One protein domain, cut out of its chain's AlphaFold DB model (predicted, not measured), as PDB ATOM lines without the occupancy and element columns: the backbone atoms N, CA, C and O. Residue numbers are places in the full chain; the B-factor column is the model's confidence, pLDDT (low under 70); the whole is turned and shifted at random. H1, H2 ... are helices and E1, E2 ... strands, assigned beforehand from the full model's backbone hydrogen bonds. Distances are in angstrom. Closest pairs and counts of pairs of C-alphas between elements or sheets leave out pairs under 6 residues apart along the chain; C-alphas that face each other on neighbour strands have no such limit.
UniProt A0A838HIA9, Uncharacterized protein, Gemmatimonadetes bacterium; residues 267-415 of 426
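This is residues 267 to 415 of the 426 residues of an uncharacterized protein of Gemmatimonadetes bacterium (UniProt A0A838HIA9). The chain winds in stacked turns, a short solenoid in which a twisted sheet of six parallel strands forms one wall and the small parallel sheet of E4 and E6 partly faces it. The longest helix, H3, crosses the six-stranded sheet away from E4 and E6, while H2 and much of the stretch 327 to 348 form a lobe to one side. You are reading 149 residues with three named helices and eight named strands, in the order H1 E1 E2 E3 H2 E4 E5 E6 E7 E8 H3; the larger sheet runs E1 E2 E3 E5 E7 E8. The class is mixed, helices and strands, with under half of the residues in named elements. The whole is compact, with a radius of gyration of the C-alphas of 15.2 A and spans of 40 by 38 by 29 A.

Begin at H1, residues 267 to 270, which only grazes the larger sheet. Next look at E1, residues 281 to 283, an edge strand, and E2, residues 296 to 301: they are parallel neighbours, with N 282 and O 298 2.8 A apart, within hydrogen-bond range. E3, residues 310 to 316, is parallel to E2, and there N 297 and O 313 are 2.8 A apart. H2, residues 323 to 326, is not on the larger sheet and is apart from H1. E4, residues 349 to 353, comes closest to E3 at the C-alphas of Ile 316 and Leu 350, 7.2 A apart. E5, residues 356 to 364, is parallel to E3, with N 312 and O 359 3.0 A apart, and it bends by 101 degrees at residue 360. E6, residues 366 to 371, is parallel to E4 at 1 degree, with N 350 and O 366 2.8 A apart. E7, residues 374 to 382, is parallel to E5 at 2 degrees, with N 360 and O 377 2.9 A apart, and it bends by 102 degrees at residue 377. E8, residues 397 to 399, is the other edge strand, parallel to E7, with N 376 and O 397 2.8 A apart. The two sheets form a sandwich, two sheets face to face, their facing parts 8.6 A centre to centre and their best planes 14 degrees apart. Last comes H3, residues 402 to 413, on the larger sheet at a height of 8.3 A. It is over E3 and only just over E5, on which 3 of its C-alphas fall. On the local plane it stands at 70 degrees to E3, across the strands; its closest C-alphas to E3 are those of Gly 312 and Ala 408, 4.2 A apart. In H3 every O i to N i+4 pair is within hydrogen-bond range; H1 and H2 are too short for such a pair.

Find C-alpha 267 at (116.769, 94.160, 116.414), where H1 begins. E2 runs 15.6 A from first to last C-alpha, E3 15.0 A and E6 14.9 A. Find C-alpha 356 at (123.927, 104.471, 93.890), where E5 begins; E5 and E7 each run 16.9 A. H3 runs 16.0 A and ends at C-alpha 413, at (109.086, 105.820, 114.386).

The two C-alphas farthest apart are those of Pro 337 and Glu 403, 42.6 A. The printed part has no cut. The long links are E1 to E2, H2 to E4 and E7 to E8, with 12, 22 and 14 residues. The mean pLDDT of the printed part is 88.6; look for low confidence, under 70, at residue 385, residues 387 to 395 and residue 415.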
ATOM      1  N   GLU A 267     117.621  93.713 115.319       92.00
ATOM      2  CA  GLU A 267     116.769  94.160 116.414       92.00
ATOM      3  C   GLU A 267     117.605  94.723 117.579       92.00
ATOM      4  O   GLU A 267     117.387  95.853 118.018       92.00
ATOM      5  N   GLU A 268     118.636  93.997 118.018       88.88
ATOM      6  CA  GLU A 268     119.539  94.450 119.083       88.88
ATOM      7  C   GLU A 268     120.319  95.710 118.685       88.88
ATOM      8  O   GLU A 268     120.442  96.643 119.491       88.88
ATOM      9  N   VAL A 269     120.822  95.760 117.441       86.81
ATOM     10  CA  VAL A 269     121.525  96.931 116.876       86.81
ATOM     11  C   VAL A 269     120.642  98.173 116.925       86.81
ATOM     12  O   VAL A 269     121.110  99.248 117.292       86.81
ATOM     13  N   LEU A 270     119.367  98.009 116.591       88.25
ATOM     14  CA  LEU A 270     118.370  99.073 116.569       88.25
ATOM     15  C   LEU A 270     117.768  99.377 117.954       88.25
ATOM     16  O   LEU A 270     117.107 100.403 118.121       88.25
ATOM     17  N   GLY A 271     118.022  98.524 118.950       86.69
ATOM     18  CA  GLY A 271     117.491  98.671 120.305       86.69
ATOM     19  C   GLY A 271     115.989  98.397 120.392       86.69
ATOM     20  O   GLY A 271     115.298  99.080 121.143       86.69
ATOM     21  N   VAL A 272     115.492  97.443 119.602       87.12
ATOM     22  CA  VAL A 272     114.073  97.046 119.534       87.12
ATOM     23  C   VAL A 272     113.897  95.613 120.035       87.12
ATOM     24  O   VAL A 272     114.877  94.867 120.126       87.12
ATOM     25  N   GLU A 273     112.675  95.216 120.396       88.00
ATOM     26  CA  GLU A 273     112.446  93.870 120.923       88.00
ATOM     27  C   GLU A 273     112.575  92.813 119.808       88.00
ATOM     28  O   GLU A 273     112.217  93.069 118.651       88.00
ATOM     29  N   PRO A 274     113.070  91.598 120.118       89.44
ATOM     30  CA  PRO A 274     113.083  90.501 119.158       89.44
ATOM     31  C   PRO A 274     111.685  90.248 118.576       89.44
ATOM     32  O   PRO A 274     110.743  89.952 119.308       89.44
ATOM     33  N   GLY A 275     111.560  90.329 117.250       91.25
ATOM     34  CA  GLY A 275     110.292  90.153 116.535       91.25
ATOM     35  C   GLY A 275     109.602  91.454 116.110       91.25
ATOM     36  O   GLY A 275     108.756  91.409 115.215       91.25
ATOM     37  N   ASP A 276     109.995  92.618 116.644       91.81
ATOM     38  CA  ASP A 276     109.421  93.920 116.245       91.81
ATOM     39  C   ASP A 276     109.636  94.226 114.756       91.81
ATOM     40  O   ASP A 276     108.857  94.945 114.121       91.81
ATOM     41  N   LEU A 277     110.693  93.659 114.173       93.75
ATOM     42  CA  LEU A 277     111.037  93.843 112.771       93.75
ATOM     43  C   LEU A 277     110.411  92.788 111.840       93.75
ATOM     44  O   LEU A 277     110.519  92.919 110.616       93.75
ATOM     45  N   ASP A 278     109.703  91.782 112.370       94.25
ATOM     46  CA  ASP A 278     109.151  90.669 111.581       94.25
ATOM     47  C   ASP A 278     108.144  91.143 110.528       94.25
ATOM     48  O   ASP A 278     108.102  90.604 109.420       94.25
ATOM     49  N   ALA A 279     107.384  92.199 110.832       94.06
ATOM     50  CA  ALA A 279     106.405  92.788 109.918       94.06
ATOM     51  C   ALA A 279     107.031  93.398 108.647       94.06
ATOM     52  O   ALA A 279     106.326  93.598 107.655       94.06
ATOM     53  N   TYR A 280     108.339  93.681 108.652       94.44
ATOM     54  CA  TYR A 280     109.057  94.260 107.507       94.44
ATOM     55  C   TYR A 280     109.838  93.223 106.708       94.44
ATOM     56  O   TYR A 280     110.396  93.575 105.661       94.44
ATOM     57  N   ARG A 281     109.899  91.973 107.194       95.25
ATOM     58  CA  ARG A 281     110.639  90.889 106.550       95.25
ATOM     59  C   ARG A 281     110.042  90.585 105.184       95.25
ATOM     60  O   ARG A 281     108.843  90.350 105.035       95.25
ATOM     61  N   LYS A 282     110.904  90.564 104.178       95.25
ATOM     62  CA  LYS A 282     110.558  90.245 102.797       95.25
ATOM     63  C   LYS A 282     111.722  89.572 102.089       95.25
ATOM     64  O   LYS A 282     112.887  89.811 102.392       95.25
ATOM     65  N   ASP A 283     111.400  88.753 101.098       95.38
ATOM     66  CA  ASP A 283     112.397  88.270 100.146       95.38
ATOM     67  C   ASP A 283     112.868  89.428  99.246       95.38
ATOM     68  O   ASP A 283     112.089  90.335  98.936       95.38
ATOM     69  N   ALA A 284     114.123  89.402  98.789       91.38
ATOM     70  CA  ALA A 284     114.677  90.417  97.893       91.38
ATOM     71  C   ALA A 284     113.838  90.583  96.614       91.38
ATOM     72  O   ALA A 284     113.707  91.695  96.108       91.38
ATOM     73  N   SER A 285     113.223  89.506  96.115       93.06
ATOM     74  CA  SER A 285     112.334  89.543  94.947       93.06
ATOM     75  C   SER A 285     111.031  90.314  95.180       93.06
ATOM     76  O   SER A 285     110.414  90.770  94.218       93.06
ATOM     77  N   ALA A 286     110.623  90.501  96.438       92.12
ATOM     78  CA  ALA A 286     109.469  91.315  96.808       92.12
ATOM     79  C   ALA A 286     109.817  92.809  96.961       92.12
ATOM     80  O   ALA A 286     108.924  93.641  97.129       92.12
ATOM     81  N   VAL A 287     111.101  93.182  96.889       91.75
ATOM     82  CA  VAL A 287     111.529  94.583  96.832       91.75
ATOM     83  C   VAL A 287     111.454  95.055  95.383       91.75
ATOM     84  O   VAL A 287     112.305  94.734  94.559       91.75
ATOM     85  N   THR A 288     110.417  95.830  95.069       83.88
ATOM     86  CA  THR A 288     110.097  96.239  93.692       83.88
ATOM     87  C   THR A 288     111.176  97.095  93.033       83.88
ATOM     88  O   THR A 288     111.355  97.013  91.820       83.88
ATOM     89  N   ASP A 289     111.884  97.924  93.805       90.88
ATOM     90  CA  ASP A 289     112.985  98.738  93.291       90.88
ATOM     91  C   ASP A 289     113.975  99.124  94.397       90.88
ATOM     92  O   ASP A 289     113.703  99.987  95.232       90.88
ATOM     93  N   PHE A 290     115.167  98.529  94.370       93.69
ATOM     94  CA  PHE A 290     116.262  98.912  95.265       93.69
ATOM     95  C   PHE A 290     116.850 100.291  94.948       93.69
ATOM     96  O   PHE A 290     117.691 100.762  95.707       93.69
ATOM     97  N   ARG A 291     116.444 100.949  93.854       93.00
ATOM     98  CA  ARG A 291     116.905 102.300  93.491       93.00
ATOM     99  C   ARG A 291     116.053 103.417  94.091       93.00
ATOM    100  O   ARG A 291     116.411 104.582  93.946       93.00
ATOM    101  N   ASN A 292     114.940 103.083  94.739       94.94
ATOM    102  CA  ASN A 292     114.068 104.063  95.373       94.94
ATOM    103  C   ASN A 292     113.533 103.542  96.712       94.94
ATOM    104  O   ASN A 292     112.325 103.488  96.943       94.94
ATOM    105  N   LEU A 293     114.446 103.098  97.576       95.69
ATOM    106  CA  LEU A 293     114.097 102.636  98.914       95.69
ATOM    107  C   LEU A 293     113.651 103.808  99.799       95.69
ATOM    108  O   LEU A 293     114.226 104.895  99.757       95.69
ATOM    109  N   SER A 294     112.646 103.563 100.633       94.94
ATOM    110  CA  SER A 294     112.174 104.477 101.678       94.94
ATOM    111  C   SER A 294     111.709 103.677 102.895       94.94
ATOM    112  O   SER A 294     111.224 102.554 102.720       94.94
ATOM    113  N   GLY A 295     111.792 104.246 104.102       94.44
ATOM    114  CA  GLY A 295     111.346 103.574 105.328       94.44
ATOM    115  C   GLY A 295     112.203 102.358 105.694       94.44
ATOM    116  O   GLY A 295     113.408 102.351 105.445       94.44
ATOM    117  N   ILE A 296     111.587 101.332 106.289       95.19
ATOM    118  CA  ILE A 296     112.271 100.099 106.705       95.19
ATOM    119  C   ILE A 296     112.135  99.031 105.618       95.19
ATOM    120  O   ILE A 296     111.035  98.676 105.192       95.19
ATOM    121  N   ASN A 297     113.266  98.494 105.173       96.38
ATOM    122  CA  ASN A 297     113.343  97.417 104.197       96.38
ATOM    123  C   ASN A 297     114.156  96.273 104.797       96.38
ATOM    124  O   ASN A 297     115.376  96.366 104.833       96.38
ATOM    125  N   TYR A 298     113.494  95.206 105.251       97.00
ATOM    126  CA  TYR A 298     114.158  94.052 105.855       97.00
ATOM    127  C   TYR A 298     114.161  92.868 104.895       97.00
ATOM    128  O   TYR A 298     113.161  92.180 104.715       97.00
ATOM    129  N   VAL A 299     115.305  92.643 104.263       97.19
ATOM    130  CA  VAL A 299     115.516  91.564 103.307       97.19
ATOM    131  C   VAL A 299     116.084  90.332 104.005       97.19
ATOM    132  O   VAL A 299     117.173  90.398 104.571       97.19
ATOM    133  N   THR A 300     115.356  89.215 103.938       96.94
ATOM    134  CA  THR A 300     115.701  87.958 104.635       96.94
ATOM    135  C   THR A 300     116.211  86.842 103.733       96.94
ATOM    136  O   THR A 300     116.672  85.812 104.222       96.94
ATOM    137  N   SER A 301     116.114  87.014 102.417       94.56
ATOM    138  CA  SER A 301     116.544  86.026 101.424       94.56
ATOM    139  C   SER A 301     116.640  86.645 100.031       94.56
ATOM    140  O   SER A 301     116.148  87.749  99.798       94.56
ATOM    141  N   GLY A 302     117.268  85.930  99.095       92.56
ATOM    142  CA  GLY A 302     117.387  86.336  97.694       92.56
ATOM    143  C   GLY A 302     118.643  87.151  97.374       92.56
ATOM    144  O   GLY A 302     119.507  87.382  98.216       92.56
ATOM    145  N   SER A 303     118.771  87.555  96.106       90.12
ATOM    146  CA  SER A 303     119.923  88.329  95.634       90.12
ATOM    147  C   SER A 303     119.659  89.824  95.768       90.12
ATOM    148  O   SER A 303     118.800  90.363  95.069       90.12
ATOM    149  N   ILE A 304     120.451  90.510  96.590       92.06
ATOM    150  CA  ILE A 304     120.469  91.977  96.629       92.06
ATOM    151  C   ILE A 304     121.094  92.488  95.320       92.06
ATOM    152  O   ILE A 304     122.174  92.020  94.943       92.06
ATOM    153  N   PRO A 305     120.444  93.403  94.582       91.00
ATOM    154  CA  PRO A 305     121.018  93.947  93.361       91.00
ATOM    155  C   PRO A 305     122.255  94.796  93.664       91.00
ATOM    156  O   PRO A 305     122.409  95.371  94.738       91.00
ATOM    157  N   SER A 306     123.125  94.927  92.664       89.00
ATOM    158  CA  SER A 306     124.374  95.686  92.780       89.00
ATOM    159  C   SER A 306     124.185  97.196  92.929       89.00
ATOM    160  O   SER A 306     125.146  97.888  93.271       89.00
ATOM    161  N   GLN A 307     122.984  97.702  92.638       93.31
ATOM    162  CA  GLN A 307     122.618  99.107  92.723       93.31
ATOM    163  C   GLN A 307     121.579  99.308  93.822       93.31
ATOM    164  O   GLN A 307     120.480  98.761  93.743       93.31
ATOM    165  N   ILE A 308     121.918 100.142  94.804       94.56
ATOM    166  CA  ILE A 308     121.032 100.521  95.906       94.56
ATOM    167  C   ILE A 308     120.952 102.039  95.946       94.56
ATOM    168  O   ILE A 308     121.973 102.727  95.855       94.56
ATOM    169  N   SER A 309     119.746 102.584  96.032       96.25
ATOM    170  CA  SER A 309     119.513 104.011  96.199       96.25
ATOM    171  C   SER A 309     118.231 104.290  96.987       96.25
ATOM    172  O   SER A 309     117.289 103.500  96.942       96.25
ATOM    173  N   GLY A 310     118.203 105.395  97.728       96.19
ATOM    174  CA  GLY A 310     117.050 105.792  98.537       96.19
ATOM    175  C   GLY A 310     117.422 106.326  99.918       96.19
ATOM    176  O   GLY A 310     118.529 106.822 100.135       96.19
ATOM    177  N   SER A 311     116.487 106.224 100.857       96.06
ATOM    178  CA  SER A 311     116.676 106.629 102.248       96.06
ATOM    179  C   SER A 311     115.992 105.693 103.243       96.06
ATOM    180  O   SER A 311     115.087 104.953 102.870       96.06
ATOM    181  N   GLY A 312     116.371 105.771 104.517       95.69
ATOM    182  CA  GLY A 312     115.726 105.026 105.602       95.69
ATOM    183  C   GLY A 312     116.618 103.929 106.173       95.69
ATOM    184  O   GLY A 312     117.820 104.133 106.337       95.69
ATOM    185  N   ILE A 313     116.030 102.779 106.502       96.19
ATOM    186  CA  ILE A 313     116.727 101.644 107.115       96.19
ATOM    187  C   ILE A 313     116.649 100.450 106.170       96.19
ATOM    188  O   ILE A 313     115.565  99.952 105.864       96.19
ATOM    189  N   LEU A 314     117.801  99.979 105.709       97.00
ATOM    190  CA  LEU A 314     117.927  98.754 104.931       97.00
ATOM    191  C   LEU A 314     118.596  97.687 105.794       97.00
ATOM    192  O   LEU A 314     119.747  97.843 106.183       97.00
ATOM    193  N   ILE A 315     117.882  96.604 106.071       97.12
ATOM    194  CA  ILE A 315     118.383  95.441 106.801       97.12
ATOM    195  C   ILE A 315     118.518  94.295 105.803       97.12
ATOM    196  O   ILE A 315     117.572  93.987 105.080       97.12
ATOM    197  N   ILE A 316     119.686  93.671 105.749       96.75
ATOM    198  CA  ILE A 316     120.001  92.516 104.909       96.75
ATOM    199  C   ILE A 316     120.521  91.432 105.847       96.75
ATOM    200  O   ILE A 316     121.706  91.392 106.164       96.75
ATOM    201  N   HIS A 317     119.617  90.602 106.346       96.69
ATOM    202  CA  HIS A 317     119.932  89.663 107.418       96.69
ATOM    203  C   HIS A 317     119.204  88.342 107.208       96.69
ATOM    204  O   HIS A 317     117.982  88.328 107.061       96.69
ATOM    205  N   ASN A 318     119.944  87.235 107.186       95.75
ATOM    206  CA  ASN A 318     119.369  85.900 107.248       95.75
ATOM    207  C   ASN A 318     118.927  85.629 108.697       95.75
ATOM    208  O   ASN A 318     119.792  85.486 109.552       95.75
ATOM    209  N   PRO A 319     117.628  85.439 108.995       94.94
ATOM    210  CA  PRO A 319     117.165  85.190 110.366       94.94
ATOM    211  C   PRO A 319     117.720  83.907 110.999       94.94
ATOM    212  O   PRO A 319     117.565  83.679 112.197       94.94
ATOM    213  N   ARG A 320     118.300  83.017 110.185       94.75
ATOM    214  CA  ARG A 320     118.985  81.809 110.645       94.75
ATOM    215  C   ARG A 320     120.480  82.002 110.847       94.75
ATOM    216  O   ARG A 320     121.092  81.037 111.286       94.75
ATOM    217  N   TYR A 321     121.055  83.150 110.495       94.38
ATOM    218  CA  TYR A 321     122.469  83.460 110.678       94.38
ATOM    219  C   TYR A 321     122.730  83.943 112.106       94.38
ATOM    220  O   TYR A 321     122.118  84.893 112.584       94.38
ATOM    221  N   ASP A 322     123.665  83.278 112.773       92.00
ATOM    222  CA  ASP A 322     124.172  83.615 114.096       92.00
ATOM    223  C   ASP A 322     125.699  83.651 114.002       92.00
ATOM    224  O   ASP A 322     126.353  82.614 113.839       92.00
ATOM    225  N   VAL A 323     126.281  84.849 114.086       89.62
ATOM    226  CA  VAL A 323     127.734  85.031 113.954       89.62
ATOM    227  C   VAL A 323     128.511  84.271 115.033       89.62
ATOM    228  O   VAL A 323     129.588  83.760 114.741       89.62
ATOM    229  N   LYS A 324     127.948  84.081 116.238       89.69
ATOM    230  CA  LYS A 324     128.601  83.314 117.312       89.69
ATOM    231  C   LYS A 324     128.739  81.838 116.974       89.69
ATOM    232  O   LYS A 324     129.669  81.186 117.446       89.69
ATOM    233  N   LYS A 325     127.787  81.310 116.201       92.44
ATOM    234  CA  LYS A 325     127.788  79.923 115.722       92.44
ATOM    235  C   LYS A 325     128.578  79.763 114.430       92.44
ATOM    236  O   LYS A 325     129.106  78.682 114.179       92.44
ATOM    237  N   TYR A 326     128.628  80.819 113.619       91.44
ATOM    238  CA  TYR A 326     129.286  80.841 112.316       91.44
ATOM    239  C   TYR A 326     130.806  81.034 112.415       91.44
ATOM    240  O   TYR A 326     131.557  80.318 111.750       91.44
ATOM    241  N   ASP A 327     131.265  81.971 113.245       88.81
ATOM    242  CA  ASP A 327     132.667  82.371 113.354       88.81
ATOM    243  C   ASP A 327     133.369  81.671 114.528       88.81
ATOM    244  O   ASP A 327     133.496  82.177 115.645       88.81
ATOM    245  N   CYS A 328     133.872  80.472 114.236       87.44
ATOM    246  CA  CYS A 328     134.684  79.673 115.155       87.44
ATOM    247  C   CYS A 328     136.015  80.327 115.555       87.44
ATOM    248  O   CYS A 328     136.629  79.875 116.523       87.44
ATOM    249  N   THR A 329     136.505  81.318 114.805       87.19
ATOM    250  CA  THR A 329     137.795  81.953 115.089       87.19
ATOM    251  C   THR A 329     137.654  82.954 116.223       87.19
ATOM    252  O   THR A 329     138.453  82.912 117.160       87.19
ATOM    253  N   ASN A 330     136.623  83.800 116.176       83.88
ATOM    254  CA  ASN A 330     136.393  84.804 117.214       83.88
ATOM    255  C   ASN A 330     135.479  84.302 118.347       83.88
ATOM    256  O   ASN A 330     135.582  84.802 119.468       83.88
ATOM    257  N   PHE A 331     134.649  83.278 118.105       87.12
ATOM    258  CA  PHE A 331     133.705  82.738 119.095       87.12
ATOM    259  C   PHE A 331     133.841  81.216 119.312       87.12
ATOM    260  O   PHE A 331     132.882  80.458 119.136       87.12
ATOM    261  N   PRO A 332     135.016  80.716 119.746       89.31
ATOM    262  CA  PRO A 332     135.277  79.277 119.837       89.31
ATOM    263  C   PRO A 332     134.381  78.530 120.843       89.31
ATOM    264  O   PRO A 332     134.189  77.324 120.701       89.31
ATOM    265  N   SER A 333     133.834  79.210 121.859       91.06
ATOM    266  CA  SER A 333     132.984  78.602 122.896       91.06
ATOM    267  C   SER A 333     131.526  78.406 122.473       91.06
ATOM    268  O   SER A 333     130.838  77.560 123.045       91.06
ATOM    269  N   THR A 334     131.051  79.178 121.496       89.50
ATOM    270  CA  THR A 334     129.662  79.155 121.007       89.50
ATOM    271  C   THR A 334     129.543  78.648 119.576       89.50
ATOM    272  O   THR A 334     128.428  78.429 119.106       89.50
ATOM    273  N   CYS A 335     130.667  78.451 118.886       90.94
ATOM    274  CA  CYS A 335     130.668  77.935 117.530       90.94
ATOM    275  C   CYS A 335     130.099  76.513 117.460       90.94
ATOM    276  O   CYS A 335     130.423  75.649 118.278       90.94
ATOM    277  N   GLU A 336     129.293  76.250 116.435       93.44
ATOM    278  CA  GLU A 336     128.737  74.929 116.158       93.44
ATOM    279  C   GLU A 336     129.429  74.341 114.912       93.44
ATOM    280  O   GLU A 336     129.216  74.826 113.796       93.44
ATOM    281  N   PRO A 337     130.265  73.289 115.041       90.81
ATOM    282  CA  PRO A 337     130.929  72.681 113.892       90.81
ATOM    283  C   PRO A 337     129.925  72.237 112.822       90.81
ATOM    284  O   PRO A 337     129.019  71.451 113.085       90.81
ATOM    285  N   GLY A 338     130.106  72.725 111.594       91.75
ATOM    286  CA  GLY A 338     129.205  72.447 110.473       91.75
ATOM    287  C   GLY A 338     128.074  73.459 110.290       91.75
ATOM    288  O   GLY A 338     127.440  73.439 109.238       91.75
ATOM    289  N   TYR A 339     127.870  74.385 111.229       93.06
ATOM    290  CA  TYR A 339     126.890  75.463 111.093       93.06
ATOM    291  C   TYR A 339     127.184  76.349 109.876       93.06
ATOM    292  O   TYR A 339     126.298  76.581 109.056       93.06
ATOM    293  N   SER A 340     128.450  76.730 109.688       92.62
ATOM    294  CA  SER A 340     128.937  77.464 108.514       92.62
ATOM    295  C   SER A 340     128.968  76.641 107.218       92.62
ATOM    296  O   SER A 340     129.225  77.202 106.158       92.62
ATOM    297  N   ASN A 341     128.679  75.335 107.261       94.12
ATOM    298  CA  ASN A 341     128.532  74.502 106.062       94.12
ATOM    299  C   ASN A 341     127.063  74.372 105.614       94.12
ATOM    300  O   ASN A 341     126.811  73.951 104.485       94.12
ATOM    301  N   ASP A 342     126.094  74.712 106.471       95.69
ATOM    302  CA  ASP A 342     124.676  74.726 106.103       95.69
ATOM    303  C   ASP A 342     124.377  75.984 105.276       95.69
ATOM    304  O   ASP A 342     124.563  77.117 105.728       95.69
ATOM    305  N   ALA A 343     123.891  75.787 104.049       94.56
ATOM    306  CA  ALA A 343     123.486  76.870 103.159       94.56
ATOM    307  C   ALA A 343     122.398  77.763 103.784       94.56
ATOM    308  O   ALA A 343     122.347  78.958 103.506       94.56
ATOM    309  N   ALA A 344     121.543  77.200 104.644       95.25
ATOM    310  CA  ALA A 344     120.468  77.935 105.297       95.25
ATOM    311  C   ALA A 344     120.950  78.855 106.428       95.25
ATOM    312  O   ALA A 344     120.192  79.728 106.836       95.25
ATOM    313  N   ASN A 345     122.181  78.682 106.914       95.00
ATOM    314  CA  ASN A 345     122.771  79.507 107.972       95.00
ATOM    315  C   ASN A 345     123.854  80.456 107.427       95.00
ATOM    316  O   ASN A 345     124.607  81.028 108.206       95.00
ATOM    317  N   GLN A 346     123.980  80.604 106.102       94.75
ATOM    318  CA  GLN A 346     124.949  81.535 105.519       94.75
ATOM    319  C   GLN A 346     124.519  82.989 105.737       94.75
ATOM    320  O   GLN A 346     123.318  83.268 105.665       94.75
ATOM    321  N   PRO A 347     125.469  83.917 105.943       94.81
ATOM    322  CA  PRO A 347     125.156  85.337 105.999       94.81
ATOM    323  C   PRO A 347     124.567  85.816 104.669       94.81
ATOM    324  O   PRO A 347     124.966  85.366 103.587       94.81
ATOM    325  N   LEU A 348     123.642  86.775 104.722       94.75
ATOM    326  CA  LEU A 348     123.289  87.535 103.529       94.75
ATOM    327  C   LEU A 348     124.353  88.583 103.232       94.75
ATOM    328  O   LEU A 348     124.624  89.501 104.006       94.75
ATOM    329  N   THR A 349     124.926  88.459 102.042       92.69
ATOM    330  CA  THR A 349     126.008  89.334 101.614       92.69
ATOM    331  C   THR A 349     125.480  90.584 100.921       92.69
ATOM    332  O   THR A 349     124.772  90.485  99.911       92.69
ATOM    333  N   LEU A 350     125.917  91.756 101.368       92.56
ATOM    334  CA  LEU A 350     125.755  93.005 100.637       92.56
ATOM    335  C   LEU A 350     126.919  93.200  99.654       92.56
ATOM    336  O   LEU A 350     128.094  93.262 100.027       92.56
ATOM    337  N   ARG A 351     126.581  93.312  98.364       91.56
ATOM    338  CA  ARG A 351     127.531  93.527  97.262       91.56
ATOM    339  C   ARG A 351     127.101  94.710  96.402       91.56
ATOM    340  O   ARG A 351     126.355  94.538  95.441       91.56
ATOM    341  N   ILE A 352     127.624  95.894  96.696       88.88
ATOM    342  CA  ILE A 352     127.361  97.097  95.898       88.88
ATOM    343  C   ILE A 352     128.445  97.209  94.825       88.88
ATOM    344  O   ILE A 352     129.632  97.240  95.135       88.88
ATOM    345  N   ASN A 353     128.043  97.213  93.554       84.06
ATOM    346  CA  ASN A 353     128.951  97.271  92.396       84.06
ATOM    347  C   ASN A 353     128.502  98.285  91.334       84.06
ATOM    348  O   ASN A 353     128.931  98.213  90.185       84.06
ATOM    349  N   ALA A 354     127.594  99.189  91.685       85.44
ATOM    350  CA  ALA A 354     127.009 100.143  90.758       85.44
ATOM    351  C   ALA A 354     126.875 101.525  91.402       85.44
ATOM    352  O   ALA A 354     126.979 101.686  92.617       85.44
ATOM    353  N   ASN A 355     126.623 102.530  90.565       88.88
ATOM    354  CA  ASN A 355     126.369 103.891  91.019       88.88
ATOM    355  C   ASN A 355     125.055 103.929  91.797       88.88
ATOM    356  O   ASN A 355     124.003 103.603  91.250       88.88
ATOM    357  N   GLY A 356     125.106 104.363  93.047       91.25
ATOM    358  CA  GLY A 356     123.927 104.471  93.890       91.25
ATOM    359  C   GLY A 356     124.146 105.459  95.021       91.25
ATOM    360  O   GLY A 356     125.288 105.794  95.338       91.25
ATOM    361  N   ASN A 357     123.063 105.953  95.606       94.81
ATOM    362  CA  ASN A 357     123.124 106.858  96.742       94.81
ATOM    363  C   ASN A 357     122.159 106.442  97.851       94.81
ATOM    364  O   ASN A 357     120.964 106.311  97.620       94.81
ATOM    365  N   PHE A 358     122.652 106.255  99.070       95.88
ATOM    366  CA  PHE A 358     121.799 105.864 100.191       95.88
ATOM    367  C   PHE A 358     121.942 106.825 101.370       95.88
ATOM    368  O   PHE A 358     123.051 107.073 101.841       95.88
ATOM    369  N   ASN A 359     120.817 107.349 101.851       96.56
ATOM    370  CA  ASN A 359     120.758 108.262 102.992       96.56
ATOM    371  C   ASN A 359     120.059 107.581 104.177       96.56
ATOM    372  O   ASN A 359     118.832 107.505 104.212       96.56
ATOM    373  N   GLY A 360     120.817 107.086 105.151       95.50
ATOM    374  CA  GLY A 360     120.252 106.429 106.328       95.50
ATOM    375  C   GLY A 360     121.129 105.313 106.876       95.50
ATOM    376  O   GLY A 360     122.354 105.428 106.891       95.50
ATOM    377  N   ILE A 361     120.502 104.239 107.346       95.31
ATOM    378  CA  ILE A 361     121.177 103.126 108.015       95.31
ATOM    379  C   ILE A 361     121.113 101.881 107.132       95.31
ATOM    380  O   ILE A 361     120.047 101.513 106.640       95.31
ATOM    381  N   ILE A 362     122.248 101.215 106.948       95.44
ATOM    382  CA  ILE A 362     122.314  99.880 106.357       95.44
ATOM    383  C   ILE A 362     122.858  98.927 107.420       95.44
ATOM    384  O   ILE A 362     123.938  99.160 107.955       95.44
ATOM    385  N   ILE A 363     122.125  97.856 107.704       95.06
ATOM    386  CA  ILE A 363     122.558  96.738 108.546       95.06
ATOM    387  C   ILE A 363     122.644  95.518 107.639       95.06
ATOM    388  O   ILE A 363     121.690  95.217 106.924       95.06
ATOM    389  N   THR A 364     123.774  94.826 107.631       95.19
ATOM    390  CA  THR A 364     123.967  93.626 106.813       95.19
ATOM    391  C   THR A 364     124.682  92.551 107.609       95.19
ATOM    392  O   THR A 364     125.504  92.890 108.456       95.19
ATOM    393  N   ASP A 365     124.432  91.275 107.310       94.19
ATOM    394  CA  ASP A 365     125.238  90.195 107.892       94.19
ATOM    395  C   ASP A 365     126.697  90.379 107.496       94.19
ATOM    396  O   ASP A 365     127.541  90.665 108.338       94.19
ATOM    397  N   GLU A 366     126.961  90.316 106.191       92.06
ATOM    398  CA  GLU A 366     128.308  90.408 105.642       92.06
ATOM    399  C   GLU A 366     128.394  91.504 104.579       92.06
ATOM    400  O   GLU A 366     127.688  91.484 103.564       92.06
ATOM    401  N   LEU A 367     129.313  92.447 104.767       90.31
ATOM    402  CA  LEU A 367     129.676  93.406 103.735       90.31
ATOM    403  C   LEU A 367     130.839  92.871 102.895       90.31
ATOM    404  O   LEU A 367     132.001  92.969 103.274       90.31
ATOM    405  N   VAL A 368     130.538  92.367 101.699       87.44
ATOM    406  CA  VAL A 368     131.566  91.759 100.833       87.44
ATOM    407  C   VAL A 368     132.257  92.793  99.951       87.44
ATOM    408  O   VAL A 368     133.441  92.668  99.635       87.44
ATOM    409  N   ARG A 369     131.514  93.786  99.447       84.88
ATOM    410  CA  ARG A 369     132.069  94.742  98.482       84.88
ATOM    411  C   ARG A 369     131.286  96.047  98.428       84.88
ATOM    412  O   ARG A 369     130.069  96.034  98.247       84.88
ATOM    413  N   LEU A 370     132.029  97.153  98.453       83.31
ATOM    414  CA  LEU A 370     131.571  98.490  98.083       83.31
ATOM    415  C   LEU A 370     132.369  98.975  96.873       83.31
ATOM    416  O   LEU A 370     133.551  99.281  96.974       83.31
ATOM    417  N   ASN A 371     131.727  98.998  95.714       81.88
ATOM    418  CA  ASN A 371     132.318  99.402  94.448       81.88
ATOM    419  C   ASN A 371     131.317 100.263  93.647       81.88
ATOM    420  O   ASN A 371     130.122 100.288  93.936       81.88
ATOM    421  N   GLY A 372     131.806 100.968  92.630       81.00
ATOM    422  CA  GLY A 372     131.109 101.976  91.844       81.00
ATOM    423  C   GLY A 372     131.274 103.361  92.457       81.00
ATOM    424  O   GLY A 372     132.037 103.541  93.401       81.00
ATOM    425  N   ASN A 373     130.519 104.335  91.946       87.06
ATOM    426  CA  ASN A 373     130.366 105.645  92.585       87.06
ATOM    427  C   ASN A 373     129.250 105.583  93.641       87.06
ATOM    428  O   ASN A 373     128.293 106.357  93.582       87.06
ATOM    429  N   PHE A 374     129.307 104.598  94.541       91.12
ATOM    430  CA  PHE A 374     128.328 104.484  95.618       91.12
ATOM    431  C   PHE A 374     128.595 105.551  96.679       91.12
ATOM    432  O   PHE A 374     129.700 105.636  97.214       91.12
ATOM    433  N   ALA A 375     127.586 106.354  96.995       91.56
ATOM    434  CA  ALA A 375     127.671 107.389  98.014       91.56
ATOM    435  C   ALA A 375     126.666 107.111  99.129       91.56
ATOM    436  O   ALA A 375     125.462 107.071  98.895       91.56
ATOM    437  N   MET A 376     127.148 106.965 100.354       92.81
ATOM    438  CA  MET A 376     126.300 106.793 101.521       92.81
ATOM    439  C   MET A 376     126.473 107.951 102.493       92.81
ATOM    440  O   MET A 376     127.599 108.341 102.815       92.81
ATOM    441  N   LEU A 377     125.347 108.470 102.974       93.56
ATOM    442  CA  LEU A 377     125.272 109.437 104.059       93.56
ATOM    443  C   LEU A 377     124.490 108.801 105.219       93.56
ATOM    444  O   LEU A 377     123.286 108.600 105.102       93.56
ATOM    445  N   GLY A 378     125.161 108.462 106.319       93.62
ATOM    446  CA  GLY A 378     124.559 107.785 107.473       93.62
ATOM    447  C   GLY A 378     125.447 106.673 108.039       93.62
ATOM    448  O   GLY A 378     126.659 106.863 108.123       93.62
ATOM    449  N   GLY A 379     124.867 105.541 108.449       90.31
ATOM    450  CA  GLY A 379     125.574 104.461 109.156       90.31
ATOM    451  C   GLY A 379     125.500 103.104 108.457       90.31
ATOM    452  O   GLY A 379     124.411 102.657 108.118       90.31
ATOM    453  N   LEU A 380     126.640 102.441 108.257       91.81
ATOM    454  CA  LEU A 380     126.717 101.066 107.752       91.81
ATOM    455  C   LEU A 380     127.241 100.154 108.857       91.81
ATOM    456  O   LEU A 380     128.308 100.416 109.407       91.81
ATOM    457  N   ILE A 381     126.495  99.099 109.158       91.56
ATOM    458  CA  ILE A 381     126.779  98.157 110.237       91.56
ATOM    459  C   ILE A 381     126.841  96.758 109.620       91.56
ATOM    460  O   ILE A 381     125.868  96.304 109.017       91.56
ATOM    461  N   SER A 382     127.994  96.099 109.739       91.94
ATOM    462  CA  SER A 382     128.173  94.685 109.383       91.94
ATOM    463  C   SER A 382     128.099  93.863 110.663       91.94
ATOM    464  O   SER A 382     128.740  94.236 111.645       91.94
ATOM    465  N   LEU A 383     127.325  92.778 110.668       90.44
ATOM    466  CA  LEU A 383     127.206  91.891 111.832       90.44
ATOM    467  C   LEU A 383     128.350  90.867 111.896       90.44
ATOM    468  O   LEU A 383     128.634  90.323 112.960       90.44
ATOM    469  N   THR A 384     129.033  90.624 110.776       85.44
ATOM    470  CA  THR A 384     130.284  89.864 110.728       85.44
ATOM    471  C   THR A 384     131.459  90.662 111.288       85.44
ATOM    472  O   THR A 384     131.619  91.852 111.020       85.44
ATOM    473  N   THR A 385     132.340  89.952 111.978       69.19
ATOM    474  CA  THR A 385     133.630  90.395 112.536       69.19
ATOM    475  C   THR A 385     134.752  90.483 111.499       69.19
ATOM    476  O   THR A 385     135.767  91.143 111.743       69.19
ATOM    477  N   ASP A 386     134.591  89.829 110.347       70.50
ATOM    478  CA  ASP A 386     135.629  89.768 109.325       70.50
ATOM    479  C   ASP A 386     135.943  91.148 108.744       70.50
ATOM    480  O   ASP A 386     135.065  91.988 108.514       70.50
ATOM    481  N   GLN A 387     137.232  91.387 108.483       60.56
ATOM    482  CA  GLN A 387     137.654  92.614 107.825       60.56
ATOM    483  C   GLN A 387     136.983  92.719 106.458       60.56
ATOM    484  O   GLN A 387     137.174  91.872 105.584       60.56
ATOM    485  N   VAL A 388     136.242  93.810 106.270       64.00
ATOM    486  CA  VAL A 388     135.654  94.175 104.984       64.00
ATOM    487  C   VAL A 388     136.794  94.400 104.000       64.00
ATOM    488  O   VAL A 388     137.415  95.463 103.949       64.00
ATOM    489  N   ASN A 389     137.079  93.383 103.199       60.41
ATOM    490  CA  ASN A 389     138.092  93.472 102.170       60.41
ATOM    491  C   ASN A 389     137.458  94.189 100.974       60.41
ATOM    492  O   ASN A 389     136.861  93.552 100.113       60.41
ATOM    493  N   ILE A 390     137.502  95.527 100.956       64.56
ATOM    494  CA  ILE A 390     136.983  96.339  99.847       64.56
ATOM    495  C   ILE A 390     138.028  96.305  98.723       64.56
ATOM    496  O   ILE A 390     139.050  96.986  98.824       64.56
ATOM    497  N   PRO A 391     137.836  95.524  97.641       61.38
ATOM    498  CA  PRO A 391     138.810  95.486  96.561       61.38
ATOM    499  C   PRO A 391     138.939  96.865  95.910       61.38
ATOM    500  O   PRO A 391     137.934  97.503  95.601       61.38
ATOM    501  N   ALA A 392     140.181  97.275  95.636       55.47
ATOM    502  CA  ALA A 392     140.598  98.620  95.217       55.47
ATOM    503  C   ALA A 392     140.058  99.128  93.856       55.47
ATOM    504  O   ALA A 392     140.516 100.146  93.342       55.47
ATOM    505  N   ASN A 393     139.096  98.444  93.242       65.38
ATOM    506  CA  ASN A 393     138.638  98.743  91.888       65.38
ATOM    507  C   ASN A 393     137.378  99.617  91.893       65.38
ATOM    508  O   ASN A 393     136.385  99.180  91.329       65.38
ATOM    509  N   GLY A 394     137.401 100.803  92.511       63.22
ATOM    510  CA  GLY A 394     136.270 101.747  92.549       63.22
ATOM    511  C   GLY A 394     136.384 102.803  93.652       63.22
ATOM    512  O   GLY A 394     137.227 102.680  94.535       63.22
ATOM    513  N   SER A 395     135.530 103.834  93.616       69.00
ATOM    514  CA  SER A 395     135.475 104.894  94.636       69.00
ATOM    515  C   SER A 395     134.094 104.958  95.294       69.00
ATOM    516  O   SER A 395     133.230 105.730  94.877       69.00
ATOM    517  N   GLY A 396     133.886 104.150  96.333       76.44
ATOM    518  CA  GLY A 396     132.758 104.328  97.247       76.44
ATOM    519  C   GLY A 396     133.062 105.424  98.272       76.44
ATOM    520  O   GLY A 396     134.198 105.547  98.725       76.44
ATOM    521  N   SER A 397     132.066 106.218  98.662       84.25
ATOM    522  CA  SER A 397     132.191 107.163  99.777       84.25
ATOM    523  C   SER A 397     131.163 106.848 100.854       84.25
ATOM    524  O   SER A 397     129.965 106.988 100.608       84.25
ATOM    525  N   LEU A 398     131.620 106.488 102.051       86.06
ATOM    526  CA  LEU A 398     130.796 106.479 103.256       86.06
ATOM    527  C   LEU A 398     131.060 107.753 104.049       86.06
ATOM    528  O   LEU A 398     132.204 108.062 104.379       86.06
ATOM    529  N   LYS A 399     130.001 108.488 104.369       87.50
ATOM    530  CA  LYS A 399     130.063 109.645 105.259       87.50
ATOM    531  C   LYS A 399     129.078 109.439 106.391       87.50
ATOM    532  O   LYS A 399     127.878 109.339 106.152       87.50
ATOM    533  N   TRP A 400     129.582 109.432 107.618       85.50
ATOM    534  CA  TRP A 400     128.715 109.467 108.786       85.50
ATOM    535  C   TRP A 400     127.897 110.764 108.809       85.50
ATOM    536  O   TRP A 400     128.431 111.848 108.563       85.50
ATOM    537  N   SER A 401     126.599 110.656 109.098       89.25
ATOM    538  CA  SER A 401     125.708 111.805 109.263       89.25
ATOM    539  C   SER A 401     124.635 111.508 110.292       89.25
ATOM    540  O   SER A 401     123.752 110.684 110.058       89.25
ATOM    541  N   CYS A 402     124.677 112.238 111.404       83.62
ATOM    542  CA  CYS A 402     123.652 112.140 112.436       83.62
ATOM    543  C   CYS A 402     122.276 112.570 111.918       83.62
ATOM    544  O   CYS A 402     121.275 112.008 112.334       83.62
ATOM    545  N   GLU A 403     122.215 113.540 111.000       85.25
ATOM    546  CA  GLU A 403     120.947 113.954 110.392       85.25
ATOM    547  C   GLU A 403     120.327 112.803 109.600       85.25
ATOM    548  O   GLU A 403     119.180 112.463 109.837       85.25
ATOM    549  N   ALA A 404     121.110 112.109 108.768       85.38
ATOM    550  CA  ALA A 404     120.593 110.978 107.998       85.38
ATOM    551  C   ALA A 404     120.185 109.786 108.885       85.38
ATOM    552  O   ALA A 404     119.208 109.103 108.589       85.38
ATOM    553  N   VAL A 405     120.920 109.534 109.974       83.81
ATOM    554  CA  VAL A 405     120.580 108.492 110.960       83.81
ATOM    555  C   VAL A 405     119.297 108.851 111.713       83.81
ATOM    556  O   VAL A 405     118.414 108.006 111.838       83.81
ATOM    557  N   ASN A 406     119.157 110.100 112.161       82.12
ATOM    558  CA  ASN A 406     117.956 110.572 112.849       82.12
ATOM    559  C   ASN A 406     116.742 110.584 111.920       82.12
ATOM    560  O   ASN A 406     115.682 110.135 112.334       82.12
ATOM    561  N   ASP A 407     116.896 111.012 110.666       85.31
ATOM    562  CA  ASP A 407     115.821 110.977 109.671       85.31
ATOM    563  C   ASP A 407     115.377 109.531 109.392       85.31
ATOM    564  O   ASP A 407     114.184 109.249 109.274       85.31
ATOM    565  N   ALA A 408     116.322 108.587 109.315       84.19
ATOM    566  CA  ALA A 408     116.011 107.165 109.178       84.19
ATOM    567  C   ALA A 408     115.284 106.613 110.419       84.19
ATOM    568  O   ALA A 408     114.334 105.841 110.282       84.19
ATOM    569  N   ALA A 409     115.685 107.044 111.618       81.31
ATOM    570  CA  ALA A 409     115.027 106.686 112.869       81.31
ATOM    571  C   ALA A 409     113.622 107.287 112.994       81.31
ATOM    572  O   ALA A 409     112.690 106.605 113.417       81.31
ATOM    573  N   GLU A 410     113.433 108.538 112.579       83.00
ATOM    574  CA  GLU A 410     112.130 109.197 112.559       83.00
ATOM    575  C   GLU A 410     111.191 108.504 111.566       83.00
ATOM    576  O   GLU A 410     110.042 108.210 111.906       83.00
ATOM    577  N   GLN A 411     111.695 108.127 110.387       81.56
ATOM    578  CA  GLN A 411     110.948 107.293 109.445       81.56
ATOM    579  C   GLN A 411     110.547 105.952 110.064       81.56
ATOM    580  O   GLN A 411     109.420 105.521 109.845       81.56
ATOM    581  N   ALA A 412     111.417 105.310 110.850       77.19
ATOM    582  CA  ALA A 412     111.084 104.081 111.574       77.19
ATOM    583  C   ALA A 412     110.024 104.305 112.670       77.19
ATOM    584  O   ALA A 412     109.135 103.472 112.853       77.19
ATOM    585  N   SER A 413     110.052 105.460 113.341       74.06
ATOM    586  CA  SER A 413     109.086 105.820 114.386       74.06
ATOM    587  C   SER A 413     107.659 105.992 113.868       74.06
ATOM    588  O   SER A 413     106.706 105.675 114.583       74.06
ATOM    589  N   ALA A 414     107.501 106.387 112.600       74.31
ATOM    590  CA  ALA A 414     106.201 106.394 111.929       74.31
ATOM    591  C   ALA A 414     105.560 104.994 111.873       74.31
ATOM    592  O   ALA A 414     104.346 104.881 111.710       74.31
ATOM    593  N   TYR A 415     106.360 103.942 112.061       67.94
ATOM    594  CA  TYR A 415     105.902 102.564 112.144       67.94
ATOM    595  C   TYR A 415     105.877 101.995 113.576       67.94
ATOM    596  O   TYR A 415     105.790 100.784 113.761       67.94
TER     597      TYR A 415